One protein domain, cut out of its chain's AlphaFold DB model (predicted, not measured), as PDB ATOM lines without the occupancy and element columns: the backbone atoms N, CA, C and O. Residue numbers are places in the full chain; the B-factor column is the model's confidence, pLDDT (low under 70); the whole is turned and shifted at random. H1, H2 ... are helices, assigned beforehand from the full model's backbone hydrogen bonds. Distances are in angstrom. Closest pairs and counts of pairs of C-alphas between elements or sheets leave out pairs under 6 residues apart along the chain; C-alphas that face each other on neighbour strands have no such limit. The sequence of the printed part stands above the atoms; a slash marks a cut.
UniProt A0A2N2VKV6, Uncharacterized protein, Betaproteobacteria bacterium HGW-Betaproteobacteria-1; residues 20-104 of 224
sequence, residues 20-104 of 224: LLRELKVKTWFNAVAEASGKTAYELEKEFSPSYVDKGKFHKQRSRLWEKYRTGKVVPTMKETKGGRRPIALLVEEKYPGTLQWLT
ATOM      1  N   LEU A  20     118.178  98.231 150.264       91.94
ATOM      2  CA  LEU A  20     118.489  96.806 150.218       91.94
ATOM      3  C   LEU A  20     118.282  96.239 148.809       91.94
ATOM      4  O   LEU A  20     119.131  95.496 148.319       91.94
ATOM      5  N   LEU A  21     117.185  96.602 148.137       93.00
ATOM      6  CA  LEU A  21     116.932  96.164 146.761       93.00
ATOM      7  C   LEU A  21     117.979  96.713 145.796       93.00
ATOM      8  O   LEU A  21     118.477  95.973 144.952       93.00
ATOM      9  N   ARG A  22     118.362  97.983 145.957       93.00
ATOM     10  CA  ARG A  22     119.443  98.604 145.186       93.00
ATOM     11  C   ARG A  22     120.767  97.868 145.392       93.00
ATOM     12  O   ARG A  22     121.470  97.594 144.422       93.00
ATOM     13  N   GLU A  23     121.107  97.542 146.636       94.44
ATOM     14  CA  GLU A  23     122.334  96.821 146.967       94.44
ATOM     15  C   GLU A  23     122.348  95.420 146.344       94.44
ATOM     16  O   GLU A  23     123.309  95.072 145.656       94.44
ATOM     17  N   LEU A  24     121.272  94.645 146.530       94.56
ATOM     18  CA  LEU A  24     121.123  93.311 145.944       94.56
ATOM     19  C   LEU A  24     121.220  93.369 144.420       94.56
ATOM     20  O   LEU A  24     122.005  92.631 143.838       94.56
ATOM     21  N   LYS A  25     120.519  94.314 143.788       94.81
ATOM     22  CA  LYS A  25     120.546  94.543 142.342       94.81
ATOM     23  C   LYS A  25     121.948  94.723 141.787       94.81
ATOM     24  O   LYS A  25     122.331  94.079 140.810       94.81
ATOM     25  N   VAL A  26     122.716  95.617 142.398       95.38
ATOM     26  CA  VAL A  26     124.068  95.919 141.930       95.38
ATOM     27  C   VAL A  26     125.008  94.741 142.188       95.38
ATOM     28  O   VAL A  26     125.824  94.432 141.324       95.38
ATOM     29  N   LYS A  27     124.877  94.056 143.331       95.38
ATOM     30  CA  LYS A  27     125.667  92.856 143.641       95.38
ATOM     31  C   LYS A  27     125.387  91.715 142.667       95.38
ATOM     32  O   LYS A  27     126.332  91.134 142.148       95.38
ATOM     33  N   THR A  28     124.117  91.449 142.355       95.06
ATOM     34  CA  THR A  28     123.707  90.460 141.346       95.06
ATOM     35  C   THR A  28     124.354  90.761 140.000       95.06
ATOM     36  O   THR A  28     124.956  89.875 139.402       95.06
ATOM     37  N   TRP A  29     124.296  92.017 139.546       95.94
ATOM     38  CA  TRP A  29     124.967  92.426 138.312       95.94
ATOM     39  C   TRP A  29     126.484  92.232 138.381       95.94
ATOM     40  O   TRP A  29     127.058  91.636 137.475       95.94
ATOM     41  N   PHE A  30     127.138  92.684 139.455       95.94
ATOM     42  CA  PHE A  30     128.582  92.514 139.615       95.94
ATOM     43  C   PHE A  30     128.983  91.032 139.579       95.94
ATOM     44  O   PHE A  30     129.932  90.685 138.882       95.94
ATOM     45  N   ASN A  31     128.254  90.159 140.280       94.88
ATOM     46  CA  ASN A  31     128.532  88.724 140.301       94.88
ATOM     47  C   ASN A  31     128.352  88.101 138.912       94.88
ATOM     48  O   ASN A  31     129.196  87.314 138.502       94.88
ATOM     49  N   ALA A  32     127.326  88.509 138.157       94.06
ATOM     50  CA  ALA A  32     127.145  88.070 136.775       94.06
ATOM     51  C   ALA A  32     128.314  88.490 135.871       94.06
ATOM     52  O   ALA A  32     128.780  87.705 135.049       94.06
ATOM     53  N   VAL A  33     128.827  89.712 136.044       95.38
ATOM     54  CA  VAL A  33     130.000  90.195 135.303       95.38
ATOM     55  C   VAL A  33     131.259  89.434 135.708       95.38
ATOM     56  O   VAL A  33     132.028  89.027 134.842       95.38
ATOM     57  N   ALA A  34     131.484  89.224 137.005       94.56
ATOM     58  CA  ALA A  34     132.633  88.477 137.509       94.56
ATOM     59  C   ALA A  34     132.618  87.020 137.021       94.56
ATOM     60  O   ALA A  34     133.653  86.506 136.609       94.56
ATOM     61  N   GLU A  35     131.444  86.387 136.993       93.50
ATOM     62  CA  GLU A  35     131.253  85.034 136.470       93.50
ATOM     63  C   GLU A  35     131.522  84.964 134.962       93.50
ATOM     64  O   GLU A  35     132.309  84.130 134.523       93.50
ATOM     65  N   ALA A  36     130.950  85.878 134.171       93.88
ATOM     66  CA  ALA A  36     131.142  85.902 132.718       93.88
ATOM     67  C   ALA A  36     132.584  86.245 132.299       93.88
ATOM     68  O   ALA A  36     133.062  85.794 131.260       93.88
ATOM     69  N   SER A  37     133.274  87.070 133.089       94.31
ATOM     70  CA  SER A  37     134.623  87.550 132.773       94.31
ATOM     71  C   SER A  37     135.748  86.719 133.388       94.31
ATOM     72  O   SER A  37     136.880  86.815 132.912       94.31
ATOM     73  N   GLY A  38     135.468  85.966 134.457       94.81
ATOM     74  CA  GLY A  38     136.480  85.317 135.293       94.81
ATOM     75  C   GLY A  38     137.371  86.294 136.070       94.81
ATOM     76  O   GLY A  38     138.445  85.903 136.521       94.81
ATOM     77  N   LYS A  39     136.975  87.570 136.195       94.62
ATOM     78  CA  LYS A  39     137.825  88.649 136.723       94.62
ATOM     79  C   LYS A  39     137.404  89.138 138.098       94.62
ATOM     80  O   LYS A  39     136.228  89.221 138.450       94.62
ATOM     81  N   THR A  40     138.401  89.571 138.856       93.44
ATOM     82  CA  THR A  40     138.224  90.289 140.118       93.44
ATOM     83  C   THR A  40     137.796  91.742 139.884       93.44
ATOM     84  O   THR A  40     138.027  92.326 138.824       93.44
ATOM     85  N   ALA A  41     137.254  92.393 140.923       92.00
ATOM     86  CA  ALA A  41     136.929  93.824 140.876       92.00
ATOM     87  C   ALA A  41     138.132  94.696 140.464       92.00
ATOM     88  O   ALA A  41     137.970  95.728 139.820       92.00
ATOM     89  N   TYR A  42     139.347  94.279 140.826       89.75
ATOM     90  CA  TYR A  42     140.577  94.981 140.482       89.75
ATOM     91  C   TYR A  42     140.899  94.916 138.985       89.75
ATOM     92  O   TYR A  42     141.283  95.921 138.384       89.75
ATOM     93  N   GLU A  43     140.751  93.740 138.385       91.62
ATOM     94  CA  GLU A  43     141.002  93.525 136.959       91.62
ATOM     95  C   GLU A  43     139.941  94.221 136.105       91.62
ATOM     96  O   GLU A  43     140.285  94.873 135.123       91.62
ATOM     97  N   LEU A  44     138.681  94.188 136.544       92.69
ATOM     98  CA  LEU A  44     137.589  94.926 135.906       92.69
ATOM     99  C   LEU A  44     137.802  96.451 135.990       92.69
ATOM    100  O   LEU A  44     137.547  97.170 135.023       92.69
ATOM    101  N   GLU A  45     138.351  96.964 137.099       90.69
ATOM    102  CA  GLU A  45     138.740  98.379 137.203       90.69
ATOM    103  C   GLU A  45     139.838  98.742 136.198       90.69
ATOM    104  O   GLU A  45     139.741  99.771 135.533       90.69
ATOM    105  N   LYS A  46     140.866  97.903 136.035       87.75
ATOM    106  CA  LYS A  46     141.913  98.138 135.026       87.75
ATOM    107  C   LYS A  46     141.361  98.151 133.606       87.75
ATOM    108  O   LYS A  46     141.808  98.936 132.781       87.75
ATOM    109  N   GLU A  47     140.403  97.283 133.336       90.19
ATOM    110  CA  GLU A  47     139.855  97.081 132.005       90.19
ATOM    111  C   GLU A  47     138.905  98.192 131.565       90.19
ATOM    112  O   GLU A  47     139.034  98.712 130.461       90.19
ATOM    113  N   PHE A  48     137.966  98.579 132.427       88.06
ATOM    114  CA  PHE A  48     136.927  99.548 132.069       88.06
ATOM    115  C   PHE A  48     137.205 100.968 132.587       88.06
ATOM    116  O   PHE A  48     136.541 101.926 132.184       88.06
ATOM    117  N   SER A  49     138.204 101.118 133.461       77.62
ATOM    118  CA  SER A  49     138.619 102.386 134.069       77.62
ATOM    119  C   SER A  49     140.156 102.587 134.066       77.62
ATOM    120  O   SER A  49     140.706 103.064 135.066       77.62
ATOM    121  N   PRO A  50     140.885 102.327 132.954       64.56
ATOM    122  CA  PRO A  50     142.358 102.359 132.929       64.56
ATOM    123  C   PRO A  50     142.939 103.738 133.281       64.56
ATOM    124  O   PRO A  50     143.978 103.852 133.931       64.56
ATOM    125  N   SER A  51     142.224 104.819 132.947       60.31
ATOM    126  CA  SER A  51     142.636 106.206 133.214       60.31
ATOM    127  C   SER A  51     142.800 106.541 134.706       60.31
ATOM    128  O   SER A  51     143.436 107.546 135.031       60.31
ATOM    129  N   TYR A  52     142.220 105.736 135.605       54.62
ATOM    130  CA  TYR A  52     142.366 105.862 137.062       54.62
ATOM    131  C   TYR A  52     143.560 105.074 137.622       54.62
ATOM    132  O   TYR A  52     143.882 105.220 138.803       54.62
ATOM    133  N   VAL A  53     144.208 104.238 136.806       52.44
ATOM    134  CA  VAL A  53     145.260 103.308 137.233       52.44
ATOM    135  C   VAL A  53     146.667 103.847 136.931       52.44
ATOM    136  O   VAL A  53     147.533 103.691 137.789       52.44
ATOM    137  N   ASP A  54     146.866 104.566 135.814       52.34
ATOM    138  CA  ASP A  54     148.211 104.858 135.263       52.34
ATOM    139  C   ASP A  54     148.736 106.303 135.414       52.34
ATOM    140  O   ASP A  54     149.809 106.642 134.912       52.34
ATOM    141  N   LYS A  55     148.048 107.207 136.128       53.25
ATOM    142  CA  LYS A  55     148.540 108.595 136.307       53.25
ATOM    143  C   LYS A  55     149.488 108.728 137.506       53.25
ATOM    144  O   LYS A  55     149.130 109.261 138.552       53.25
ATOM    145  N   GLY A  56     150.721 108.266 137.321       48.03
ATOM    146  CA  GLY A  56     151.767 108.130 138.341       48.03
ATOM    147  C   GLY A  56     152.433 109.391 138.918       48.03
ATOM    148  O   GLY A  56     153.604 109.294 139.260       48.03
ATOM    149  N   LYS A  57     151.780 110.559 139.059       45.47
ATOM    150  CA  LYS A  57     152.462 111.747 139.651       45.47
ATOM    151  C   LYS A  57     151.677 112.660 140.599       45.47
ATOM    152  O   LYS A  57     152.254 113.613 141.102       45.47
ATOM    153  N   PHE A  58     150.420 112.378 140.930       48.41
ATOM    154  CA  PHE A  58     149.710 113.146 141.964       48.41
ATOM    155  C   PHE A  58     148.843 112.210 142.799       48.41
ATOM    156  O   PHE A  58     148.171 111.353 142.231       48.41
ATOM    157  N   HIS A  59     148.854 112.374 144.128       47.19
ATOM    158  CA  HIS A  59     148.026 111.645 145.099       47.19
ATOM    159  C   HIS A  59     146.523 111.743 144.775       47.19
ATOM    160  O   HIS A  59     145.777 112.501 145.388       47.19
ATOM    161  N   LYS A  60     146.046 110.963 143.807       50.34
ATOM    162  CA  LYS A  60     144.625 110.763 143.548       50.34
ATOM    163  C   LYS A  60     144.307 109.324 143.904       50.34
ATOM    164  O   LYS A  60     144.737 108.393 143.231       50.34
ATOM    165  N   GLN A  61     143.582 109.167 145.011       49.97
ATOM    166  CA  GLN A  61     142.962 107.915 145.431       49.97
ATOM    167  C   GLN A  61     142.331 107.238 144.210       49.97
ATOM    168  O   GLN A  61     141.406 107.786 143.604       49.97
ATOM    169  N   ARG A  62     142.846 106.059 143.841       54.91
ATOM    170  CA  ARG A  62     142.262 105.208 142.799       54.91
ATOM    171  C   ARG A  62     140.772 105.064 143.107       54.91
ATOM    172  O   ARG A  62     140.424 104.656 144.220       54.91
ATOM    173  N   SER A  63     139.889 105.427 142.175       63.25
ATOM    174  CA  SER A  63     138.464 105.194 142.391       63.25
ATOM    175  C   SER A  63     138.275 103.691 142.502       63.25
ATOM    176  O   SER A  63     138.472 102.972 141.536       63.25
ATOM    177  N   ARG A  64     137.953 103.192 143.696       83.00
ATOM    178  CA  ARG A  64     137.590 101.787 143.908       83.00
ATOM    179  C   ARG A  64     136.148 101.580 143.434       83.00
ATOM    180  O   ARG A  64     135.274 101.274 144.237       83.00
ATOM    181  N   LEU A  65     135.862 101.919 142.178       88.50
ATOM    182  CA  LEU A  65     134.501 101.998 141.657       88.50
ATOM    183  C   LEU A  65     133.915 100.595 141.498       88.50
ATOM    184  O   LEU A  65     132.816 100.344 141.980       88.50
ATOM    185  N   TRP A  66     134.690  99.661 140.956       92.62
ATOM    186  CA  TRP A  66     134.294  98.258 140.860       92.62
ATOM    187  C   TRP A  66     134.152  97.582 142.224       92.62
ATOM    188  O   TRP A  66     133.270  96.751 142.410       92.62
ATOM    189  N   GLU A  67     134.919  98.011 143.225       92.75
ATOM    190  CA  GLU A  67     134.718  97.576 144.613       92.75
ATOM    191  C   GLU A  67     133.415  98.134 145.213       92.75
ATOM    192  O   GLU A  67     132.726  97.474 145.996       92.75
ATOM    193  N   LYS A  68     133.024  99.355 144.828       92.94
ATOM    194  CA  LYS A  68     131.716  99.919 145.190       92.94
ATOM    195  C   LYS A  68     130.572  99.179 144.492       92.94
ATOM    196  O   LYS A  68     129.521  99.033 145.109       92.94
ATOM    197  N   TYR A  69     130.773  98.684 143.270       94.69
ATOM    198  CA  TYR A  69     129.820  97.792 142.600       94.69
ATOM    199  C   TYR A  69     129.732  96.437 143.303       94.69
ATOM    200  O   TYR A  69     128.641  96.030 143.688       94.69
ATOM    201  N   ARG A  70     130.870  95.806 143.616       94.25
ATOM    202  CA  ARG A  70     130.930  94.556 144.394       94.25
ATOM    203  C   ARG A  70     130.185  94.642 145.725       94.25
ATOM    204  O   ARG A  70     129.576  93.680 146.174       94.25
ATOM    205  N   THR A  71     130.234  95.802 146.376       92.94
ATOM    206  CA  THR A  71     129.546  96.042 147.653       92.94
ATOM    207  C   THR A  71     128.132  96.607 147.505       92.94
ATOM    208  O   THR A  71     127.469  96.810 148.515       92.94
ATOM    209  N   GLY A  72     127.650  96.858 146.284       92.19
ATOM    210  CA  GLY A  72     126.314  97.400 146.014       92.19
ATOM    211  C   GLY A  72     126.106  98.868 146.415       92.19
ATOM    212  O   GLY A  72     124.979  99.357 146.456       92.19
ATOM    213  N   LYS A  73     127.188  99.602 146.706       90.50
ATOM    214  CA  LYS A  73     127.135 100.988 147.205       90.50
ATOM    215  C   LYS A  73     126.815 102.019 146.126       90.50
ATOM    216  O   LYS A  73     126.361 103.113 146.445       90.50
ATOM    217  N   VAL A  74     127.108 101.711 144.865       90.75
ATOM    218  CA  VAL A  74     126.906 102.619 143.728       90.75
ATOM    219  C   VAL A  74     126.224 101.854 142.608       90.75
ATOM    220  O   VAL A  74     126.626 100.742 142.303       90.75
ATOM    221  N   VAL A  75     125.224 102.456 141.969       90.12
ATOM    222  CA  VAL A  75     124.569 101.857 140.800       90.12
ATOM    223  C   VAL A  75     125.371 102.205 139.542       90.12
ATOM    224  O   VAL A  75     125.702 103.380 139.346       90.12
ATOM    225  N   PRO A  76     125.710 101.226 138.684       90.94
ATOM    226  CA  PRO A  76     126.367 101.506 137.416       90.94
ATOM    227  C   PRO A  76     125.466 102.363 136.522       90.94
ATOM    228  O   PRO A  76     124.249 102.185 136.448       90.94
ATOM    229  N   THR A  77     126.067 103.328 135.832       87.75
ATOM    230  CA  THR A  77     125.333 104.198 134.914       87.75
ATOM    231  C   THR A  77     124.886 103.404 133.686       87.75
ATOM    232  O   THR A  77     125.707 102.731 133.062       87.75
ATOM    233  N   MET A  78     123.600 103.515 133.334       86.62
ATOM    234  CA  MET A  78     122.985 102.854 132.167       86.62
ATOM    235  C   MET A  78     122.585 103.824 131.047       86.62
ATOM    236  O   MET A  78     122.348 103.394 129.928       86.62
ATOM    237  N   LYS A  79     122.486 105.128 131.337       82.50
ATOM    238  CA  LYS A  79     122.090 106.161 130.366       82.50
ATOM    239  C   LYS A  79     123.274 107.042 130.017       82.50
ATOM    240  O   LYS A  79     124.111 107.307 130.882       82.50
ATOM    241  N   GLU A  80     123.326 107.503 128.774       73.12
ATOM    242  CA  GLU A  80     124.348 108.451 128.346       73.12
ATOM    243  C   GLU A  80     124.317 109.696 129.232       73.12
ATOM    244  O   GLU A  80     123.264 110.235 129.579       73.12
ATOM    245  N   THR A  81     125.504 110.124 129.648       67.44
ATOM    246  CA  THR A  81     125.657 111.362 130.409       67.44
ATOM    247  C   THR A  81     125.918 112.507 129.441       67.44
ATOM    248  O   THR A  81     126.463 112.296 128.360       67.44
ATOM    249  N   LYS A  82     125.584 113.742 129.842       64.06
ATOM    250  CA  LYS A  82     125.741 114.960 129.018       64.06
ATOM    251  C   LYS A  82     127.159 115.189 128.453       64.06
ATOM    252  O   LYS A  82     127.327 116.052 127.606       64.06
ATOM    253  N   GLY A  83     128.165 114.443 128.914       64.88
ATOM    254  CA  GLY A  83     129.543 114.492 128.419       64.88
ATOM    255  C   GLY A  83     129.892 113.457 127.343       64.88
ATOM    256  O   GLY A  83     131.076 113.211 127.142       64.88
ATOM    257  N   GLY A  84     128.915 112.782 126.725       64.62
ATOM    258  CA  GLY A  84     129.148 111.821 125.631       64.62
ATOM    259  C   GLY A  84     129.881 110.535 126.038       64.62
ATOM    260  O   GLY A  84     130.196 109.696 125.197       64.62
ATOM    261  N   ARG A  85     130.167 110.349 127.335       70.44
ATOM    262  CA  ARG A  85     130.801 109.129 127.839       70.44
ATOM    263  C   ARG A  85     129.787 107.991 127.820       70.44
ATOM    264  O   ARG A  85     128.743 108.092 128.477       70.44
ATOM    265  N   ARG A  86     130.138 106.901 127.127       80.38
ATOM    266  CA  ARG A  86     129.323 105.683 127.118       80.38
ATOM    267  C   ARG A  86     129.119 105.156 128.547       80.38
ATOM    268  O   ARG A  86     130.066 105.171 129.343       80.38
ATOM    269  N   PRO A  87     127.906 104.704 128.894       88.69
ATOM    270  CA  PRO A  87     127.606 104.187 130.223       88.69
ATOM    271  C   PRO A  87     128.378 102.895 130.499       88.69
ATOM    272  O   PRO A  87     128.456 102.020 129.639       88.69
ATOM    273  N   ILE A  88     128.905 102.752 131.718       91.06
ATOM    274  CA  ILE A  88     129.700 101.578 132.111       91.06
ATOM    275  C   ILE A  88     128.929 100.268 131.931       91.06
ATOM    276  O   ILE A  88     129.503  99.295 131.465       91.06
ATOM    277  N   ALA A  89     127.625 100.252 132.228       93.00
ATOM    278  CA  ALA A  89     126.813  99.050 132.072       93.00
ATOM    279  C   ALA A  89     126.709  98.608 130.601       93.00
ATOM    280  O   ALA A  89     126.716  97.413 130.333       93.00
ATOM    281  N   LEU A  90     126.662  99.559 129.658       92.69
ATOM    282  CA  LEU A  90     126.612  99.252 128.224       92.69
ATOM    283  C   LEU A  90     127.973  98.782 127.702       92.69
ATOM    284  O   LEU A  90     128.028  97.821 126.951       92.69
ATOM    285  N   LEU A  91     129.073  99.392 128.158       92.56
ATOM    286  CA  LEU A  91     130.427  98.931 127.819       92.56
ATOM    287  C   LEU A  91     130.685  97.499 128.307       92.56
ATOM    288  O   LEU A  91     131.349  96.715 127.634       92.56
ATOM    289  N   VAL A  92     130.178  97.167 129.494       95.06
ATOM    290  CA  VAL A  92     130.277  95.817 130.050       95.06
ATOM    291  C   VAL A  92     129.414  94.842 129.259       95.06
ATOM    292  O   VAL A  92     129.907  93.771 128.941       95.06
ATOM    293  N   GLU A  93     128.189  95.213 128.881       95.31
ATOM    294  CA  GLU A  93     127.310  94.380 128.046       95.31
ATOM    295  C   GLU A  93     127.901  94.097 126.659       95.31
ATOM    296  O   GLU A  93     127.838  92.967 126.190       95.31
ATOM    297  N   GLU A  94     128.528  95.091 126.020       94.56
ATOM    298  CA  GLU A  94     129.217  94.910 124.731       94.56
ATOM    299  C   GLU A  94     130.318  93.839 124.816       94.56
ATOM    300  O   GLU A  94     130.551  93.105 123.856       94.56
ATOM    301  N   LYS A  95     130.998  93.741 125.965       96.00
ATOM    302  CA  LYS A  95     132.103  92.797 126.174       96.00
ATOM    303  C   LYS A  95     131.666  91.459 126.764       96.00
ATOM    304  O   LYS A  95     132.250  90.425 126.446       96.00
ATOM    305  N   TYR A  96     130.663  91.495 127.628       95.56
ATOM    306  CA  TYR A  96     130.103  90.370 128.363       95.56
ATOM    307  C   TYR A  96     128.575  90.393 128.190       95.56
ATOM    308  O   TYR A  96     127.861  90.881 129.078       95.56
ATOM    309  N   PRO A  97     128.071  89.904 127.036       95.50
ATOM    310  CA  PRO A  97     126.648  89.936 126.717       95.50
ATOM    311  C   PRO A  97     125.800  89.163 127.726       95.50
ATOM    312  O   PRO A  97     126.205  88.120 128.239       95.50
ATOM    313  N   GLY A  98     124.596  89.664 127.989       92.19
ATOM    314  CA  GLY A  98     123.661  89.086 128.949       92.19
ATOM    315  C   GLY A  98     123.925  89.488 130.402       92.19
ATOM    316  O   GLY A  98     123.301  88.930 131.304       92.19
ATOM    317  N   THR A  99     124.802  90.456 130.674       94.00
ATOM    318  CA  THR A  99     125.016  90.968 132.038       94.00
ATOM    319  C   THR A  99     124.036  92.091 132.377       94.00
ATOM    320  O   THR A  99     123.552  92.176 133.506       94.00
ATOM    321  N   LEU A 100     123.653  92.916 131.399       93.81
ATOM    322  CA  LEU A 100     122.755  94.057 131.572       93.81
ATOM    323  C   LEU A 100     121.360  93.657 132.058       93.81
ATOM    324  O   LEU A 100     120.754  94.401 132.833       93.81
ATOM    325  N   GLN A 101     120.875  92.473 131.669       92.44
ATOM    326  CA  GLN A 101     119.566  91.963 132.092       92.44
ATOM    327  C   GLN A 101     119.416  91.935 133.622       92.44
ATOM    328  O   GLN A 101     118.328  92.160 134.144       92.44
ATOM    329  N   TRP A 102     120.509  91.745 134.367       93.12
ATOM    330  CA  TRP A 102     120.483  91.733 135.829       93.12
ATOM    331  C   TRP A 102     120.250  93.118 136.434       93.12
ATOM    332  O   TRP A 102     119.769  93.208 137.558       93.12
ATOM    333  N   LEU A 103     120.517  94.205 135.706       93.19
ATOM    334  CA  LEU A 103     120.183  95.570 136.129       93.19
ATOM    335  C   LEU A 103     118.800  96.014 135.650       93.19
ATOM    336  O   LEU A 103     118.166  96.852 136.296       93.19
ATOM    337  N   THR A 104     118.336  95.504 134.514       92.31
ATOM    338  CA  THR A 104     117.074  95.932 133.894       92.31
ATOM    339  C   THR A 104     115.904  95.006 134.198       92.31
ATOM    340  O   THR A 104     114.773  95.341 133.858       92.31
TER     341      THR A 104
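What this domain is: This is residues 20 to 104 of the 224 residues of an uncharacterized protein of Betaproteobacteria bacterium HGW-Betaproteobacteria-1 (UniProt A0A2N2VKV6). One long helix, H1, forms one side of a small cluster of short helices; H3 meets the middle part of H1 crosswise, H5 packs on that part too, and H2 and H4 lie farther from it. Two long loops leave this cluster: residues 49 to 64, between H2 and H3, make a long excursion that reaches 25 A from the mean of the C-alphas, and residues 71 to 87, between H3 and H4, reach 19 A from it. The printed part has 85 residues with five named helices, in chain order H1 H2 H3 H4 H5, and no named strand; the class is all helix. By its radius of gyration of the C-alphas, 12.9 A, the whole is compact, and the C-alphas span 39 by 27 by 25 A, with the first loop adding to the longest span.

Where its parts are: H1, residues 20 to 37, is the longest helix at 25.5 A; it begins at C-alpha 20, (118.489, 96.806, 150.218), and ends at C-alpha 37, (134.623, 87.550, 132.773). H2 is residues 41 to 48, 10.5 A long. H3 is residues 65 to 70, 8.7 A. H4 is residues 88 to 95, 10.9 A. H5, residues 101 to 104, 5.0 A, ends at C-alpha 104, (117.074, 95.932, 133.894).

How they stand to each other: H1 touches H3 with residues 26 to 31 alone, about perpendicular at 80 degrees; their closest C-alphas are those of Lys 27 and Arg 70, 5.6 A apart. H1 touches H5 with residues 25 to 32 alone, the closest C-alphas being those of Trp 29 and Trp 102 at 5.2 A. H1 and H4 are close but not clearly touching, Val 33 to Val 92 at 7.7 A between C-alphas, at a shallow tilt of 28 degrees, the same way. H2 touches H3 at a steep tilt of 48 degrees, opposite ways, with the C-alphas of Ala 41 and Trp 66 closest at 5.2 A. H2 and H4 only just touch, with 3 pairs of C-alphas within 8 A, the closest being Phe 48 and Ile 88 at 7.5 A. H3 and H4 are apart, as are H3 and H5. Every O i to N i+4 pair is within hydrogen-bond range in H1, H2, H3 and H4; H5 is too short for such a pair.

The domain as a whole: The two C-alphas farthest apart are those of Leu 21 and Lys 57, at 39.4 A. The printed part has no cut. The links H2 to H3 and H3 to H4 are long; those from H1 to H2 and H4 to H5 are tight. The mean pLDDT of the printed part is 84.0, and residues 50 to 63 and 81 to 84 are under 70.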